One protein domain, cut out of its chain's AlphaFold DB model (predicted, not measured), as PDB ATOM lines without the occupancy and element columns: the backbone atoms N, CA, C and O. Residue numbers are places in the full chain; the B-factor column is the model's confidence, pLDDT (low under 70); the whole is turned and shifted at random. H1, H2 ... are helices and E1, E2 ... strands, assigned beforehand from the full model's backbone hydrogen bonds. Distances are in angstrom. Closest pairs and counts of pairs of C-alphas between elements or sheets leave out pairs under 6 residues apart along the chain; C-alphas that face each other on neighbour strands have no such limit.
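This is residues 9 to 132 of the 171 residues of an uncharacterized protein of Araneus ventricosus (UniProt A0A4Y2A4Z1). With little regular structure, a small sheet has H1 and H3 over one face, while residues 75 to 132, without a named element, loop out and return beside E4. Of 124 printed residues 44 are in named elements: three strands, two helices, a strand and a helix, class mixed. The mixed sheet runs E3 E2 E1 E4. It is compact, radius of gyration of the C-alphas 15.5 A, spans 45 by 31 by 25 A.

E1, residues 9 to 14, begins at C-alpha (-31.566, 18.128, -40.907). E2 is residues 19 to 25, E3 33 to 38, H1 45 to 54, H2 57 to 60, E4 63 to 66, and H3 68 to 74, ending at C-alpha (-20.549, 7.797, -39.945).

E1 E2 E3 form a meander, successive strands antiparallel, with N 11 and O 22 2.7 A apart. E4 is parallel to E1. H1 and H3 touch, C-alphas 45 and 73 5.3 A apart. Every O i to N i+4 pair in H1 and H3 is within hydrogen-bond range.

The printed part has no cut.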
ATOM      1  N   ARG A   9     -32.851  18.816 -40.857       92.56
ATOM      2  CA  ARG A   9     -31.566  18.128 -40.907       92.56
ATOM      3  C   ARG A   9     -31.309  17.453 -39.575       92.56
ATOM      4  O   ARG A   9     -31.631  18.004 -38.522       92.56
ATOM      5  N   LEU A  10     -30.704  16.280 -39.628       93.94
ATOM      6  CA  LEU A  10     -30.279  15.551 -38.453       93.94
ATOM      7  C   LEU A  10     -29.007  16.180 -37.891       93.94
ATOM      8  O   LEU A  10     -28.067  16.491 -38.622       93.94
ATOM      9  N   PHE A  11     -28.971  16.351 -36.582       93.38
ATOM     10  CA  PHE A  11     -27.804  16.772 -35.839       93.38
ATOM     11  C   PHE A  11     -27.456  15.718 -34.799       93.38
ATOM     12  O   PHE A  11     -28.304  15.359 -33.982       93.38
ATOM     13  N   ILE A  12     -26.217  15.228 -34.837       92.56
ATOM     14  CA  ILE A  12     -25.709  14.268 -33.857       92.56
ATOM     15  C   ILE A  12     -24.615  14.944 -33.044       92.56
ATOM     16  O   ILE A  12     -23.570  15.323 -33.579       92.56
ATOM     17  N   ASP A  13     -24.872  15.062 -31.749       89.44
ATOM     18  CA  ASP A  13     -23.909  15.512 -30.757       89.44
ATOM     19  C   ASP A  13     -23.513  14.330 -29.879       89.44
ATOM     20  O   ASP A  13     -24.361  13.546 -29.440       89.44
ATOM     21  N   SER A  14     -22.216  14.182 -29.643       86.81
ATOM     22  CA  SER A  14     -21.675  13.072 -28.871       86.81
ATOM     23  C   SER A  14     -20.784  13.571 -27.755       86.81
ATOM     24  O   SER A  14     -19.977  14.479 -27.941       86.81
ATOM     25  N   SER A  15     -20.859  12.900 -26.616       84.38
ATOM     26  CA  SER A  15     -19.860  12.986 -25.565       84.38
ATOM     27  C   SER A  15     -19.184  11.626 -25.376       84.38
ATOM     28  O   SER A  15     -19.475  10.648 -26.066       84.38
ATOM     29  N   LYS A  16     -18.276  11.538 -24.400       82.12
ATOM     30  CA  LYS A  16     -17.633  10.267 -24.044       82.12
ATOM     31  C   LYS A  16     -18.616   9.211 -23.535       82.12
ATOM     32  O   LYS A  16     -18.262   8.037 -23.567       82.12
ATOM     33  N   THR A  17     -19.777   9.612 -23.029       87.00
ATOM     34  CA  THR A  17     -20.740   8.714 -22.375       87.00
ATOM     35  C   THR A  17     -22.152   8.858 -22.921       87.00
ATOM     36  O   THR A  17     -22.996   8.031 -22.610       87.00
ATOM     37  N   SER A  18     -22.428   9.872 -23.737       89.75
ATOM     38  CA  SER A  18     -23.773  10.140 -24.230       89.75
ATOM     39  C   SER A  18     -23.814  10.413 -25.723       89.75
ATOM     40  O   SER A  18     -22.876  10.955 -26.311       89.75
ATOM     41  N   LEU A  19     -24.950  10.075 -26.323       91.31
ATOM     42  CA  LEU A  19     -25.288  10.393 -27.702       91.31
ATOM     43  C   LEU A  19     -26.631  11.107 -27.720       91.31
ATOM     44  O   LEU A  19     -27.602  10.654 -27.111       91.31
ATOM     45  N   LYS A  20     -26.684  12.235 -28.422       93.06
ATOM     46  CA  LYS A  20     -27.890  13.035 -28.591       93.06
ATOM     47  C   LYS A  20     -28.137  13.257 -30.072       93.06
ATOM     48  O   LYS A  20     -27.270  13.739 -30.794       93.06
ATOM     49  N   VAL A  21     -29.349  12.938 -30.505       94.06
ATOM     50  CA  VAL A  21     -29.792  13.108 -31.883       94.06
ATOM     51  C   VAL A  21     -30.985  14.041 -31.914       94.06
ATOM     52  O   VAL A  21     -31.979  13.850 -31.210       94.06
ATOM     53  N   VAL A  22     -30.863  15.083 -32.724       93.81
ATOM     54  CA  VAL A  22     -31.791  16.210 -32.765       93.81
ATOM     55  C   VAL A  22     -32.097  16.546 -34.216       93.81
ATOM     56  O   VAL A  22     -31.191  16.610 -35.037       93.81
ATOM     57  N   LEU A  23     -33.354  16.814 -34.543       93.31
ATOM     58  CA  LEU A  23     -33.734  17.431 -35.807       93.31
ATOM     59  C   LEU A  23     -33.688  18.950 -35.664       93.31
ATOM     60  O   LEU A  23     -34.270  19.535 -34.749       93.31
ATOM     61  N   LEU A  24     -32.987  19.590 -36.593       91.81
ATOM     62  CA  LEU A  24     -32.902  21.038 -36.717       91.81
ATOM     63  C   LEU A  24     -33.658  21.473 -37.966       91.81
ATOM     64  O   LEU A  24     -33.412  20.937 -39.047       91.81
ATOM     65  N   ALA A  25     -34.535  22.464 -37.842       90.94
ATOM     66  CA  ALA A  25     -35.185  23.047 -39.004       90.94
ATOM     67  C   ALA A  25     -34.178  23.844 -39.841       90.94
ATOM     68  O   ALA A  25     -33.346  24.590 -39.312       90.94
ATOM     69  N   ASN A  26     -34.251  23.697 -41.162       86.62
ATOM     70  CA  ASN A  26     -33.279  24.292 -42.074       86.62
ATOM     71  C   ASN A  26     -33.319  25.829 -42.058       86.62
ATOM     72  O   ASN A  26     -32.250  26.442 -42.024       86.62
ATOM     73  N   GLY A  27     -34.515  26.426 -41.975       84.38
ATOM     74  CA  GLY A  27     -34.723  27.878 -41.866       84.38
ATOM     75  C   GLY A  27     -34.456  28.473 -40.477       84.38
ATOM     76  O   GLY A  27     -34.355  29.683 -40.341       84.38
ATOM     77  N   LYS A  28     -34.252  27.633 -39.446       78.75
ATOM     78  CA  LYS A  28     -34.193  28.027 -38.019       78.75
ATOM     79  C   LYS A  28     -35.480  28.669 -37.473       78.75
ATOM     80  O   LYS A  28     -35.468  29.159 -36.351       78.75
ATOM     81  N   ASP A  29     -36.576  28.606 -38.223       85.50
ATOM     82  CA  ASP A  29     -37.875  29.170 -37.830       85.50
ATOM     83  C   ASP A  29     -38.620  28.302 -36.806       85.50
ATOM     84  O   ASP A  29     -39.597  28.736 -36.200       85.50
ATOM     85  N   LEU A  30     -38.170  27.059 -36.616       87.94
ATOM     86  CA  LEU A  30     -38.778  26.092 -35.708       87.94
ATOM     87  C   LEU A  30     -37.787  25.650 -34.627       87.94
ATOM     88  O   LEU A  30     -36.577  25.572 -34.886       87.94
ATOM     89  N   PRO A  31     -38.290  25.307 -33.426       89.31
ATOM     90  CA  PRO A  31     -37.462  24.753 -32.369       89.31
ATOM     91  C   PRO A  31     -36.865  23.407 -32.784       89.31
ATOM     92  O   PRO A  31     -37.421  22.655 -33.587       89.31
ATOM     93  N   SER A  32     -35.714  23.087 -32.201       91.44
ATOM     94  CA  SER A  32     -35.071  21.790 -32.387       91.44
ATOM     95  C   SER A  32     -35.873  20.671 -31.720       91.44
ATOM     96  O   SER A  32     -36.294  20.830 -30.574       91.44
ATOM     97  N   VAL A  33     -36.000  19.521 -32.379       92.50
ATOM     98  CA  VAL A  33     -36.750  18.363 -31.866       92.50
ATOM     99  C   VAL A  33     -35.776  17.248 -31.501       92.50
ATOM    100  O   VAL A  33     -35.042  16.767 -32.357       92.50
ATOM    101  N   ALA A  34     -35.739  16.826 -30.237       93.00
ATOM    102  CA  ALA A  34     -34.945  15.663 -29.842       93.00
ATOM    103  C   ALA A  34     -35.613  14.379 -30.361       93.00
ATOM    104  O   ALA A  34     -36.799  14.172 -30.123       93.00
ATOM    105  N   VAL A  35     -34.852  13.533 -31.061       93.31
ATOM    106  CA  VAL A  35     -35.362  12.280 -31.656       93.31
ATOM    107  C   VAL A  35     -34.810  11.056 -30.941       93.31
ATOM    108  O   VAL A  35     -35.514  10.068 -30.775       93.31
ATOM    109  N   ALA A  36     -33.564  11.126 -30.474       92.44
ATOM    110  CA  ALA A  36     -32.983  10.086 -29.639       92.44
ATOM    111  C   ALA A  36     -31.996  10.688 -28.638       92.44
ATOM    112  O   ALA A  36     -31.317  11.682 -28.915       92.44
ATOM    113  N   TYR A  37     -31.908  10.071 -27.466       91.69
ATOM    114  CA  TYR A  37     -30.951  10.434 -26.433       91.69
ATOM    115  C   TYR A  37     -30.555   9.194 -25.638       91.69
ATOM    116  O   TYR A  37     -31.413   8.393 -25.277       91.69
ATOM    117  N   SER A  38     -29.262   9.051 -25.361       90.25
ATOM    118  CA  SER A  38     -28.726   8.002 -24.499       90.25
ATOM    119  C   SER A  38     -27.626   8.561 -23.601       90.25
ATOM    120  O   SER A  38     -26.775   9.317 -24.068       90.25
ATOM    121  N   VAL A  39     -27.660   8.198 -22.316       85.94
ATOM    122  CA  VAL A  39     -26.738   8.671 -21.262       85.94
ATOM    123  C   VAL A  39     -25.582   7.719 -20.966       85.94
ATOM    124  O   VAL A  39     -24.666   8.109 -20.245       85.94
ATOM    125  N   ASP A  40     -25.629   6.506 -21.518       86.69
ATOM    126  CA  ASP A  40     -24.613   5.465 -21.330       86.69
ATOM    127  C   ASP A  40     -24.281   4.775 -22.663       86.69
ATOM    128  O   ASP A  40     -24.257   3.555 -22.810       86.69
ATOM    129  N   MET A  41     -24.086   5.589 -23.699       88.31
ATOM    130  CA  MET A  41     -23.644   5.124 -25.007       88.31
ATOM    131  C   MET A  41     -22.454   5.943 -25.462       88.31
ATOM    132  O   MET A  41     -22.532   7.152 -25.678       88.31
ATOM    133  N   LYS A  42     -21.336   5.243 -25.643       88.44
ATOM    134  CA  LYS A  42     -20.134   5.808 -26.246       88.44
ATOM    135  C   LYS A  42     -20.336   5.980 -27.747       88.44
ATOM    136  O   LYS A  42     -20.993   5.164 -28.394       88.44
ATOM    137  N   GLU A  43     -19.688   6.995 -28.296       90.19
ATOM    138  CA  GLU A  43     -19.523   7.197 -29.736       90.19
ATOM    139  C   GLU A  43     -18.678   6.075 -30.371       90.19
ATOM    140  O   GLU A  43     -17.455   6.169 -30.499       90.19
ATOM    141  N   THR A  44     -19.346   4.995 -30.770       93.38
ATOM    142  CA  THR A  44     -18.787   3.925 -31.607       93.38
ATOM    143  C   THR A  44     -19.600   3.795 -32.890       93.38
ATOM    144  O   THR A  44     -20.732   4.283 -32.962       93.38
ATOM    145  N   HIS A  45     -19.022   3.161 -33.913       94.56
ATOM    146  CA  HIS A  45     -19.705   2.936 -35.190       94.56
ATOM    147  C   HIS A  45     -20.988   2.119 -34.983       94.56
ATOM    148  O   HIS A  45     -22.057   2.528 -35.430       94.56
ATOM    149  N   GLU A  46     -20.918   1.060 -34.176       95.12
ATOM    150  CA  GLU A  46     -22.040   0.160 -33.898       95.12
ATOM    151  C   GLU A  46     -23.176   0.878 -33.163       95.12
ATOM    152  O   GLU A  46     -24.349   0.707 -33.492       95.12
ATOM    153  N   ASN A  47     -22.844   1.708 -32.170       94.31
ATOM    154  CA  ASN A  47     -23.847   2.458 -31.417       94.31
ATOM    155  C   ASN A  47     -24.532   3.518 -32.282       94.31
ATOM    156  O   ASN A  47     -25.744   3.698 -32.172       94.31
ATOM    157  N   ILE A  48     -23.781   4.198 -33.151       94.62
ATOM    158  CA  ILE A  48     -24.356   5.163 -34.092       94.62
ATOM    159  C   ILE A  48     -25.260   4.444 -35.097       94.62
ATOM    160  O   ILE A  48     -26.378   4.905 -35.303       94.62
ATOM    161  N   SER A  49     -24.837   3.298 -35.644       95.88
ATOM    162  CA  SER A  49     -25.669   2.468 -36.530       95.88
ATOM    163  C   SER A  49     -26.996   2.114 -35.866       95.88
ATOM    164  O   SER A  49     -28.056   2.422 -36.400       95.88
ATOM    165  N   ARG A  50     -26.947   1.590 -34.633       94.81
ATOM    166  CA  ARG A  50     -28.150   1.237 -33.863       94.81
ATOM    167  C   ARG A  50     -29.096   2.419 -33.681       94.81
ATOM    168  O   ARG A  50     -30.309   2.241 -33.728       94.81
ATOM    169  N   ILE A  51     -28.570   3.619 -33.439       94.00
ATOM    170  CA  ILE A  51     -29.404   4.816 -33.290       94.00
ATOM    171  C   ILE A  51     -30.033   5.211 -34.628       94.00
ATOM    172  O   ILE A  51     -31.220   5.529 -34.644       94.00
ATOM    173  N   LEU A  52     -29.278   5.172 -35.731       94.81
ATOM    174  CA  LEU A  52     -29.796   5.466 -37.071       94.81
ATOM    175  C   LEU A  52     -30.923   4.504 -37.471       94.81
ATOM    176  O   LEU A  52     -31.943   4.958 -37.991       94.81
ATOM    177  N   ASP A  53     -30.785   3.219 -37.139       94.81
ATOM    178  CA  ASP A  53     -31.824   2.209 -37.359       94.81
ATOM    179  C   ASP A  53     -33.087   2.523 -36.549       94.81
ATOM    180  O   ASP A  53     -34.202   2.484 -37.067       94.81
ATOM    181  N   LYS A  54     -32.932   2.895 -35.270       93.50
ATOM    182  CA  LYS A  54     -34.064   3.201 -34.376       93.50
ATOM    183  C   LYS A  54     -34.844   4.449 -34.772       93.50
ATOM    184  O   LYS A  54     -36.033   4.521 -34.475       93.50
ATOM    185  N   ILE A  55     -34.195   5.417 -35.412       92.88
ATOM    186  CA  ILE A  55     -34.866   6.614 -35.940       92.88
ATOM    187  C   ILE A  55     -35.315   6.441 -37.397       92.88
ATOM    188  O   ILE A  55     -35.767   7.415 -38.000       92.88
ATOM    189  N   CYS A  56     -35.165   5.237 -37.961       93.25
ATOM    190  CA  CYS A  56     -35.448   4.912 -39.356       93.25
ATOM    191  C   CYS A  56     -34.786   5.893 -40.339       93.25
ATOM    192  O   CYS A  56     -35.432   6.399 -41.254       93.25
ATOM    193  N   TYR A  57     -33.499   6.207 -40.143       92.94
ATOM    194  CA  TYR A  57     -32.797   7.227 -40.935       92.94
ATOM    195  C   TYR A  57     -32.947   7.019 -42.451       92.94
ATOM    196  O   TYR A  57     -33.140   7.989 -43.186       92.94
ATOM    197  N   HIS A  58     -32.884   5.765 -42.905       91.00
ATOM    198  CA  HIS A  58     -32.956   5.408 -44.320       91.00
ATOM    199  C   HIS A  58     -34.292   5.772 -44.985       91.00
ATOM    200  O   HIS A  58     -34.293   6.061 -46.179       91.00
ATOM    201  N   ASP A  59     -35.387   5.858 -44.225       91.81
ATOM    202  CA  ASP A  59     -36.710   6.212 -44.758       91.81
ATOM    203  C   ASP A  59     -36.816   7.707 -45.084       91.81
ATOM    204  O   ASP A  59     -37.516   8.108 -46.012       91.81
ATOM    205  N   TYR A  60     -36.114   8.550 -44.322       89.94
ATOM    206  CA  TYR A  60     -36.176  10.006 -44.473       89.94
ATOM    207  C   TYR A  60     -34.976  10.571 -45.233       89.94
ATOM    208  O   TYR A  60     -35.079  11.628 -45.850       89.94
ATOM    209  N   ASN A  61     -33.825   9.894 -45.182       89.62
ATOM    210  CA  ASN A  61     -32.593  10.302 -45.852       89.62
ATOM    211  C   ASN A  61     -32.188  11.760 -45.536       89.62
ATOM    212  O   ASN A  61     -31.762  12.520 -46.413       89.62
ATOM    213  N   TRP A  62     -32.353  12.180 -44.274       92.44
ATOM    214  CA  TRP A  62     -32.069  13.554 -43.859       92.44
ATOM    215  C   TRP A  62     -30.619  13.940 -44.153       92.44
ATOM    216  O   TRP A  62     -29.679  13.158 -43.963       92.44
ATOM    217  N   LYS A  63     -30.414  15.215 -44.499       93.38
ATOM    218  CA  LYS A  63     -29.082  15.814 -44.407       93.38
ATOM    219  C   LYS A  63     -28.622  15.799 -42.953       93.38
ATOM    220  O   LYS A  63     -29.414  16.057 -42.053       93.38
ATOM    221  N   LEU A  64     -27.353  15.504 -42.727       92.56
ATOM    222  CA  LEU A  64     -26.772  15.260 -41.417       92.56
ATOM    223  C   LEU A  64     -25.666  16.268 -41.136       92.56
ATOM    224  O   LEU A  64     -24.836  16.551 -41.990       92.56
ATOM    225  N   SER A  65     -25.608  16.785 -39.918       91.75
ATOM    226  CA  SER A  65     -24.474  17.554 -39.422       91.75
ATOM    227  C   SER A  65     -24.049  17.012 -38.064       91.75
ATOM    228  O   SER A  65     -24.890  16.676 -37.240       91.75
ATOM    229  N   ALA A  66     -22.753  16.876 -37.823       91.38
ATOM    230  CA  ALA A  66     -22.251  16.322 -36.570       91.38
ATOM    231  C   ALA A  66     -20.831  16.815 -36.291       91.38
ATOM    232  O   ALA A  66     -20.171  17.386 -37.169       91.38
ATOM    233  N   GLU A  67     -20.342  16.573 -35.076       87.62
ATOM    234  CA  GLU A  67     -18.929  16.769 -34.761       87.62
ATOM    235  C   GLU A  67     -18.037  15.932 -35.701       87.62
ATOM    236  O   GLU A  67     -18.380  14.820 -36.097       87.62
ATOM    237  N   LEU A  68     -16.839  16.438 -36.024       87.19
ATOM    238  CA  LEU A  68     -15.873  15.764 -36.903       87.19
ATOM    239  C   LEU A  68     -15.562  14.312 -36.507       87.19
ATOM    240  O   LEU A  68     -15.246  13.506 -37.380       87.19
ATOM    241  N   LYS A  69     -15.607  13.973 -35.213       88.88
ATOM    242  CA  LYS A  69     -15.378  12.598 -34.757       88.88
ATOM    243  C   LYS A  69     -16.550  11.678 -35.112       88.88
ATOM    244  O   LYS A  69     -16.316  10.607 -35.664       88.88
ATOM    245  N   VAL A  70     -17.783  12.128 -34.900       92.25
ATOM    246  CA  VAL A  70     -18.997  11.419 -35.328       92.25
ATOM    247  C   VAL A  70     -19.047  11.301 -36.848       92.25
ATOM    248  O   VAL A  70     -19.350  10.233 -37.361       92.25
ATOM    249  N   VAL A  71     -18.671  12.351 -37.585       92.81
ATOM    250  CA  VAL A  71     -18.562  12.298 -39.054       92.81
ATOM    251  C   VAL A  71     -17.575  11.219 -39.508       92.81
ATOM    252  O   VAL A  71     -17.853  10.503 -40.469       92.81
ATOM    253  N   ALA A  72     -16.442  11.063 -38.818       92.69
ATOM    254  CA  ALA A  72     -15.505   9.982 -39.116       92.69
ATOM    255  C   ALA A  72     -16.162   8.607 -38.911       92.69
ATOM    256  O   ALA A  72     -16.087   7.774 -39.805       92.69
ATOM    257  N   LEU A  73     -16.877   8.400 -37.801       94.69
ATOM    258  CA  LEU A  73     -17.596   7.146 -37.542       94.69
ATOM    259  C   LEU A  73     -18.690   6.879 -38.586       94.69
ATOM    260  O   LEU A  73     -18.751   5.791 -39.139       94.69
ATOM    261  N   LEU A  74     -19.496   7.886 -38.927       95.31
ATOM    262  CA  LEU A  74     -20.549   7.797 -39.945       95.31
ATOM    263  C   LEU A  74     -20.017   7.441 -41.337       95.31
ATOM    264  O   LEU A  74     -20.703   6.778 -42.107       95.31
ATOM    265  N   THR A  75     -18.798   7.871 -41.656       94.81
ATOM    266  CA  THR A  75     -18.121   7.562 -42.926       94.81
ATOM    267  C   THR A  75     -17.222   6.327 -42.839       94.81
ATOM    268  O   THR A  75     -16.470   6.053 -43.770       94.81
ATOM    269  N   GLY A  76     -17.266   5.591 -41.724       95.19
ATOM    270  CA  GLY A  76     -16.487   4.369 -41.530       95.19
ATOM    271  C   GLY A  76     -14.985   4.593 -41.332       95.19
ATOM    272  O   GLY A  76     -14.199   3.650 -41.394       95.19
ATOM    273  N   LEU A  77     -14.549   5.833 -41.099       95.00
ATOM    274  CA  LEU A  77     -13.147   6.180 -40.898       95.00
ATOM    275  C   LEU A  77     -12.668   5.850 -39.484       95.00
ATOM    276  O   LEU A  77     -13.339   6.095 -38.480       95.00
ATOM    277  N   GLN A  78     -11.419   5.397 -39.405       93.25
ATOM    278  CA  GLN A  78     -10.725   5.173 -38.149       93.25
ATOM    279  C   GLN A  78     -10.555   6.497 -37.398       93.25
ATOM    280  O   GLN A  78      -9.931   7.450 -37.885       93.25
ATOM    281  N   THR A  79     -11.075   6.541 -36.173       89.69
ATOM    282  CA  THR A  79     -10.908   7.693 -35.285       89.69
ATOM    283  C   THR A  79      -9.479   7.767 -34.724       89.69
ATOM    284  O   THR A  79      -8.721   6.800 -34.740       89.69
ATOM    285  N   GLY A  80      -9.075   8.949 -34.244       87.12
ATOM    286  CA  GLY A  80      -7.734   9.181 -33.691       87.12
ATOM    287  C   GLY A  80      -6.774   9.899 -34.647       87.12
ATOM    288  O   GLY A  80      -7.186  10.579 -35.590       87.12
ATOM    289  N   TYR A  81      -5.472   9.836 -34.359       81.38
ATOM    290  CA  TYR A  81      -4.434  10.504 -35.153       81.38
ATOM    291  C   TYR A  81      -3.947   9.597 -36.291       81.38
ATOM    292  O   TYR A  81      -2.889   8.970 -36.228       81.38
ATOM    293  N   THR A  82      -4.770   9.494 -37.333       89.38
ATOM    294  CA  THR A  82      -4.537   8.594 -38.467       89.38
ATOM    295  C   THR A  82      -4.101   9.368 -39.715       89.38
ATOM    296  O   THR A  82      -4.365  10.568 -39.845       89.38
ATOM    297  N   LYS A  83      -3.392   8.691 -40.632       90.19
ATOM    298  CA  LYS A  83      -2.806   9.285 -41.851       90.19
ATOM    299  C   LYS A  83      -3.835  10.025 -42.725       90.19
ATOM    300  O   LYS A  83      -3.681  11.214 -42.945       90.19
ATOM    301  N   TYR A  84      -4.902   9.351 -43.147       90.94
ATOM    302  CA  TYR A  84      -5.961   9.852 -44.028       90.94
ATOM    303  C   TYR A  84      -7.268  10.111 -43.265       90.94
ATOM    304  O   TYR A  84      -8.272   9.430 -43.456       90.94
ATOM    305  N   ARG A  85      -7.258  11.089 -42.356       86.50
ATOM    306  CA  ARG A  85      -8.370  11.318 -41.413       86.50
ATOM    307  C   ARG A  85      -9.609  11.990 -42.023       86.50
ATOM    308  O   ARG A  85     -10.671  11.969 -41.410       86.50
ATOM    309  N   TYR A  86      -9.486  12.650 -43.173       88.12
ATOM    310  CA  TYR A  86     -10.568  13.467 -43.725       88.12
ATOM    311  C   TYR A  86     -11.468  12.660 -44.671       88.12
ATOM    312  O   TYR A  86     -10.981  11.892 -45.502       88.12
ATOM    313  N   PHE A  87     -12.784  12.862 -44.565       90.88
ATOM    314  CA  PHE A  87     -13.763  12.194 -45.430       90.88
ATOM    315  C   PHE A  87     -13.915  12.874 -46.800       90.88
ATOM    316  O   PHE A  87     -14.304  12.227 -47.758       90.88
ATOM    317  N   LEU A  88     -13.567  14.161 -46.927       91.50
ATOM    318  CA  LEU A  88     -13.625  14.876 -48.214       91.50
ATOM    319  C   LEU A  88     -12.381  14.656 -49.088       91.50
ATOM    320  O   LEU A  88     -12.449  14.764 -50.312       91.50
ATOM    321  N   CYS A  89     -11.221  14.408 -48.477       91.44
ATOM    322  CA  CYS A  89      -9.950  14.336 -49.190       91.44
ATOM    323  C   CYS A  89      -8.936  13.432 -48.496       91.44
ATOM    324  O   CYS A  89      -8.970  13.201 -47.288       91.44
ATOM    325  N   GLU A  90      -7.969  12.970 -49.273       91.38
ATOM    326  CA  GLU A  90      -6.917  12.047 -48.856       91.38
ATOM    327  C   GLU A  90      -5.706  12.805 -48.307       91.38
ATOM    328  O   GLU A  90      -4.560  12.576 -48.690       91.38
ATOM    329  N   ARG A  91      -5.967  13.757 -47.405       89.19
ATOM    330  CA  ARG A  91      -4.911  14.553 -46.782       89.19
ATOM    331  C   ARG A  91      -4.045  13.676 -45.885       89.19
ATOM    332  O   ARG A  91      -4.554  13.106 -44.922       89.19
ATOM    333  N   ASP A  92      -2.742  13.654 -46.158       89.69
ATOM    334  CA  ASP A  92      -1.750  12.995 -45.311       89.69
ATOM    335  C   ASP A  92      -1.416  13.868 -44.089       89.69
ATOM    336  O   ASP A  92      -0.688  14.861 -44.161       89.69
ATOM    337  N   SER A  93      -1.965  13.499 -42.934       87.56
ATOM    338  CA  SER A  93      -1.737  14.196 -41.666       87.56
ATOM    339  C   SER A  93      -0.307  14.049 -41.131       87.56
ATOM    340  O   SER A  93       0.090  14.834 -40.269       87.56
ATOM    341  N   ARG A  94       0.471  13.086 -41.643       89.62
ATOM    342  CA  ARG A  94       1.841  12.789 -41.198       89.62
ATOM    343  C   ARG A  94       2.899  13.541 -42.010       89.62
ATOM    344  O   ARG A  94       3.973  13.802 -41.480       89.62
ATOM    345  N   ALA A  95       2.584  13.952 -43.238       90.06
ATOM    346  CA  ALA A  95       3.472  14.728 -44.114       90.06
ATOM    347  C   ALA A  95       3.548  16.217 -43.711       90.06
ATOM    348  O   ALA A  95       3.000  17.085 -44.394       90.06
ATOM    349  N   ARG A  96       4.171  16.516 -42.560       87.75
ATOM    350  CA  ARG A  96       4.238  17.875 -41.975       87.75
ATOM    351  C   ARG A  96       4.902  18.900 -42.897       87.75
ATOM    352  O   ARG A  96       4.459  20.043 -42.941       87.75
ATOM    353  N   ASP A  97       5.903  18.473 -43.655       91.50
ATOM    354  CA  ASP A  97       6.591  19.247 -44.692       91.50
ATOM    355  C   ASP A  97       5.623  19.773 -45.766       91.50
ATOM    356  O   ASP A  97       5.780  20.882 -46.271       91.50
ATOM    357  N   LYS A  98       4.558  19.022 -46.065       88.75
ATOM    358  CA  LYS A  98       3.584  19.354 -47.116       88.75
ATOM    359  C   LYS A  98       2.379  20.153 -46.627       88.75
ATOM    360  O   LYS A  98       1.594  20.610 -47.456       88.75
ATOM    361  N   HIS A  99       2.195  20.334 -45.313       82.88
ATOM    362  CA  HIS A  99       0.946  20.867 -44.737       82.88
ATOM    363  C   HIS A  99       0.594  22.285 -45.185       82.88
ATOM    364  O   HIS A  99      -0.593  22.586 -45.306       82.88
ATOM    365  N   TYR A 100       1.598  23.119 -45.442       84.56
ATOM    366  CA  TYR A 100       1.414  24.515 -45.855       84.56
ATOM    367  C   TYR A 100       1.748  24.760 -47.332       84.56
ATOM    368  O   TYR A 100       1.480  25.840 -47.853       84.56
ATOM    369  N   ILE A 101       2.288  23.748 -48.016       92.12
ATOM    370  CA  ILE A 101       2.672  23.813 -49.430       92.12
ATOM    371  C   ILE A 101       1.526  23.286 -50.298       92.12
ATOM    372  O   ILE A 101       1.098  23.923 -51.261       92.12
ATOM    373  N   VAL A 102       0.976  22.126 -49.933       89.38
ATOM    374  CA  VAL A 102      -0.067  21.460 -50.711       89.38
ATOM    375  C   VAL A 102      -1.435  22.008 -50.318       89.38
ATOM    376  O   VAL A 102      -2.007  21.649 -49.287       89.38
ATOM    377  N   ARG A 103      -1.984  22.868 -51.182       87.12
ATOM    378  CA  ARG A 103      -3.317  23.471 -50.997       87.12
ATOM    379  C   ARG A 103      -4.463  22.539 -51.387       87.12
ATOM    380  O   ARG A 103      -5.529  22.593 -50.781       87.12
ATOM    381  N   LYS A 104      -4.261  21.699 -52.407       90.19
ATOM    382  CA  LYS A 104      -5.279  20.786 -52.945       90.19
ATOM    383  C   LYS A 104      -4.804  19.347 -52.788       90.19
ATOM    384  O   LYS A 104      -3.853  18.935 -53.441       90.19
ATOM    385  N   TRP A 105      -5.474  18.606 -51.915       90.31
ATOM    386  CA  TRP A 105      -5.276  17.167 -51.752       90.31
ATOM    387  C   TRP A 105      -6.256  16.401 -52.648       90.31
ATOM    388  O   TRP A 105      -7.337  16.935 -52.925       90.31
ATOM    389  N   PRO A 106      -5.921  15.169 -53.080       93.44
ATOM    390  CA  PRO A 106      -6.839  14.333 -53.847       93.44
ATOM    391  C   PRO A 106      -8.177  14.188 -53.123       93.44
ATOM    392  O   PRO A 106      -8.211  14.012 -51.900       93.44
ATOM    393  N   ARG A 107      -9.281  14.293 -53.864       93.50
ATOM    394  CA  ARG A 107     -10.614  14.050 -53.308       93.50
ATOM    395  C   ARG A 107     -10.736  12.584 -52.921       93.50
ATOM    396  O   ARG A 107     -10.179  11.714 -53.585       93.50
ATOM    397  N   ARG A 108     -11.453  12.324 -51.830       93.75
ATOM    398  CA  ARG A 108     -11.771  10.959 -51.425       93.75
ATOM    399  C   ARG A 108     -13.049  10.539 -52.137       93.75
ATOM    400  O   ARG A 108     -14.131  11.052 -51.844       93.75
ATOM    401  N   GLU A 109     -12.908   9.608 -53.071       91.50
ATOM    402  CA  GLU A 109     -14.052   9.075 -53.812       91.50
ATOM    403  C   GLU A 109     -14.594   7.787 -53.195       91.50
ATOM    404  O   GLU A 109     -15.810   7.633 -53.112       91.50
ATOM    405  N   THR A 110     -13.717   6.919 -52.684       92.12
ATOM    406  CA  THR A 110     -14.091   5.603 -52.154       92.12
ATOM    407  C   THR A 110     -13.956   5.509 -50.633       92.12
ATOM    408  O   THR A 110     -13.086   6.131 -50.006       92.12
ATOM    409  N   PHE A 111     -14.826   4.685 -50.044       94.38
ATOM    410  CA  PHE A 111     -14.839   4.321 -48.626       94.38
ATOM    411  C   PHE A 111     -14.797   2.798 -48.475       94.38
ATOM    412  O   PHE A 111     -15.627   2.208 -47.798       94.38
ATOM    413  N   THR A 112     -13.852   2.151 -49.157       94.62
ATOM    414  CA  THR A 112     -13.679   0.697 -49.086       94.62
ATOM    415  C   THR A 112     -12.958   0.322 -47.786       94.62
ATOM    416  O   THR A 112     -11.833   0.801 -47.584       94.62
ATOM    417  N   PRO A 113     -13.544  -0.525 -46.918       96.19
ATOM    418  CA  PRO A 113     -12.878  -0.995 -45.705       96.19
ATOM    419  C   PRO A 113     -11.490  -1.586 -45.984       96.19
ATOM    420  O   PRO A 113     -11.257  -2.241 -46.998       96.19
ATOM    421  N   GLY A 114     -10.533  -1.305 -45.099       94.38
ATOM    422  CA  GLY A 114      -9.127  -1.693 -45.242       94.38
ATOM    423  C   GLY A 114      -8.273  -0.709 -46.052       94.38
ATOM    424  O   GLY A 114      -7.045  -0.775 -45.994       94.38
ATOM    425  N   GLN A 115      -8.876   0.255 -46.755       93.19
ATOM    426  CA  GLN A 115      -8.141   1.255 -47.531       93.19
ATOM    427  C   GLN A 115      -8.170   2.629 -46.873       93.19
ATOM    428  O   GLN A 115      -9.199   3.095 -46.395       93.19
ATOM    429  N   LYS A 116      -7.031   3.336 -46.900       92.50
ATOM    430  CA  LYS A 116      -6.932   4.766 -46.541       92.50
ATOM    431  C   LYS A 116      -7.664   5.108 -45.229       92.50
ATOM    432  O   LYS A 116      -8.349   6.132 -45.148       92.50
ATOM    433  N   ASN A 117      -7.478   4.250 -44.223       94.31
ATOM    434  CA  ASN A 117      -8.035   4.323 -42.866       94.31
ATOM    435  C   ASN A 117      -9.555   4.162 -42.753       94.31
ATOM    436  O   ASN A 117     -10.127   4.557 -41.740       94.31
ATOM    437  N   VAL A 118     -10.211   3.607 -43.760       95.31
ATOM    438  CA  VAL A 118     -11.590   3.143 -43.635       95.31
ATOM    439  C   VAL A 118     -11.553   1.784 -42.940       95.31
ATOM    440  O   VAL A 118     -10.810   0.895 -43.354       95.31
ATOM    441  N   VAL A 119     -12.305   1.639 -41.856       96.38
ATOM    442  CA  VAL A 119     -12.366   0.426 -41.022       96.38
ATOM    443  C   VAL A 119     -13.735  -0.244 -41.061       96.38
ATOM    444  O   VAL A 119     -13.816  -1.447 -40.847       96.38
ATOM    445  N   HIS A 120     -14.783   0.514 -41.372       96.56
ATOM    446  CA  HIS A 120     -16.152   0.023 -41.486       96.56
ATOM    447  C   HIS A 120     -16.794   0.573 -42.755       96.56
ATOM    448  O   HIS A 120     -16.328   1.578 -43.298       96.56
ATOM    449  N   ASP A 121     -17.885  -0.045 -43.189       96.69
ATOM    450  CA  ASP A 121     -18.721   0.532 -44.231       96.69
ATOM    451  C   ASP A 121     -19.359   1.849 -43.751       96.69
ATOM    452  O   ASP A 121     -19.691   1.999 -42.563       96.69
ATOM    453  N   PRO A 122     -19.502   2.841 -44.647       95.62
ATOM    454  CA  PRO A 122     -20.153   4.097 -44.314       95.62
ATOM    455  C   PRO A 122     -21.634   3.859 -43.992       95.62
ATOM    456  O   PRO A 122     -22.349   3.201 -44.740       95.62
ATOM    457  N   LEU A 123     -22.102   4.447 -42.890       96.06
ATOM    458  CA  LEU A 123     -23.501   4.375 -42.454       96.06
ATOM    459  C   LEU A 123     -24.402   5.330 -43.242       96.06
ATOM    460  O   LEU A 123     -25.609   5.123 -43.343       96.06
ATOM    461  N   VAL A 124     -23.822   6.411 -43.773       94.62
ATOM    462  CA  VAL A 124     -24.545   7.436 -44.530       94.62
ATOM    463  C   VAL A 124     -23.736   7.877 -45.756       94.62
ATOM    464  O   VAL A 124     -22.502   7.909 -45.693       94.62
ATOM    465  N   PRO A 125     -24.395   8.279 -46.859       93.06
ATOM    466  CA  PRO A 125     -23.713   8.844 -48.021       93.06
ATOM    467  C   PRO A 125     -22.933  10.117 -47.665       93.06
ATOM    468  O   PRO A 125     -23.430  10.967 -46.917       93.06
ATOM    469  N   LYS A 126     -21.734  10.305 -48.240       91.88
ATOM    470  CA  LYS A 126     -20.902  11.501 -47.980       91.88
ATOM    471  C   LYS A 126     -21.633  12.795 -48.355       91.88
ATOM    472  O   LYS A 126     -21.451  13.820 -47.705       91.88
ATOM    473  N   GLU A 127     -22.491  12.735 -49.370       92.44
ATOM    474  CA  GLU A 127     -23.275  13.838 -49.930       92.44
ATOM    475  C   GLU A 127     -24.366  14.325 -48.970       92.44
ATOM    476  O   GLU A 127     -24.914  15.421 -49.132       92.44
ATOM    477  N   ASN A 128     -24.707  13.514 -47.969       93.25
ATOM    478  CA  ASN A 128     -25.660  13.882 -46.937       93.25
ATOM    479  C   ASN A 128     -25.007  14.563 -45.741       93.25
ATOM    480  O   ASN A 128     -25.729  15.125 -44.923       93.25
ATOM    481  N   ILE A 129     -23.677  14.568 -45.641       93.06
ATOM    482  CA  ILE A 129     -22.964  15.139 -44.502       93.06
ATOM    483  C   ILE A 129     -22.614  16.607 -44.764       93.06
ATOM    484  O   ILE A 129     -21.821  16.943 -45.642       93.06
ATOM    485  N   TYR A 130     -23.133  17.490 -43.917       88.75
ATOM    486  CA  TYR A 130     -22.744  18.888 -43.824       88.75
ATOM    487  C   TYR A 130     -21.778  19.121 -42.673       88.75
ATOM    488  O   TYR A 130     -22.070  18.834 -41.509       88.75
ATOM    489  N   LEU A 131     -20.646  19.745 -42.996       83.31
ATOM    490  CA  LEU A 131     -19.721  20.244 -41.993       83.31
ATOM    491  C   LEU A 131     -20.347  21.433 -41.252       83.31
ATOM    492  O   LEU A 131     -20.605  22.465 -41.874       83.31
ATOM    493  N   PRO A 132     -20.566  21.335 -39.932       76.62
ATOM    494  CA  PRO A 132     -21.091  22.455 -39.169       76.62
ATOM    495  C   PRO A 132     -20.040  23.581 -39.098       76.62
ATOM    496  O   PRO A 132     -18.958  23.369 -38.535       76.62
TER     497      PRO A 132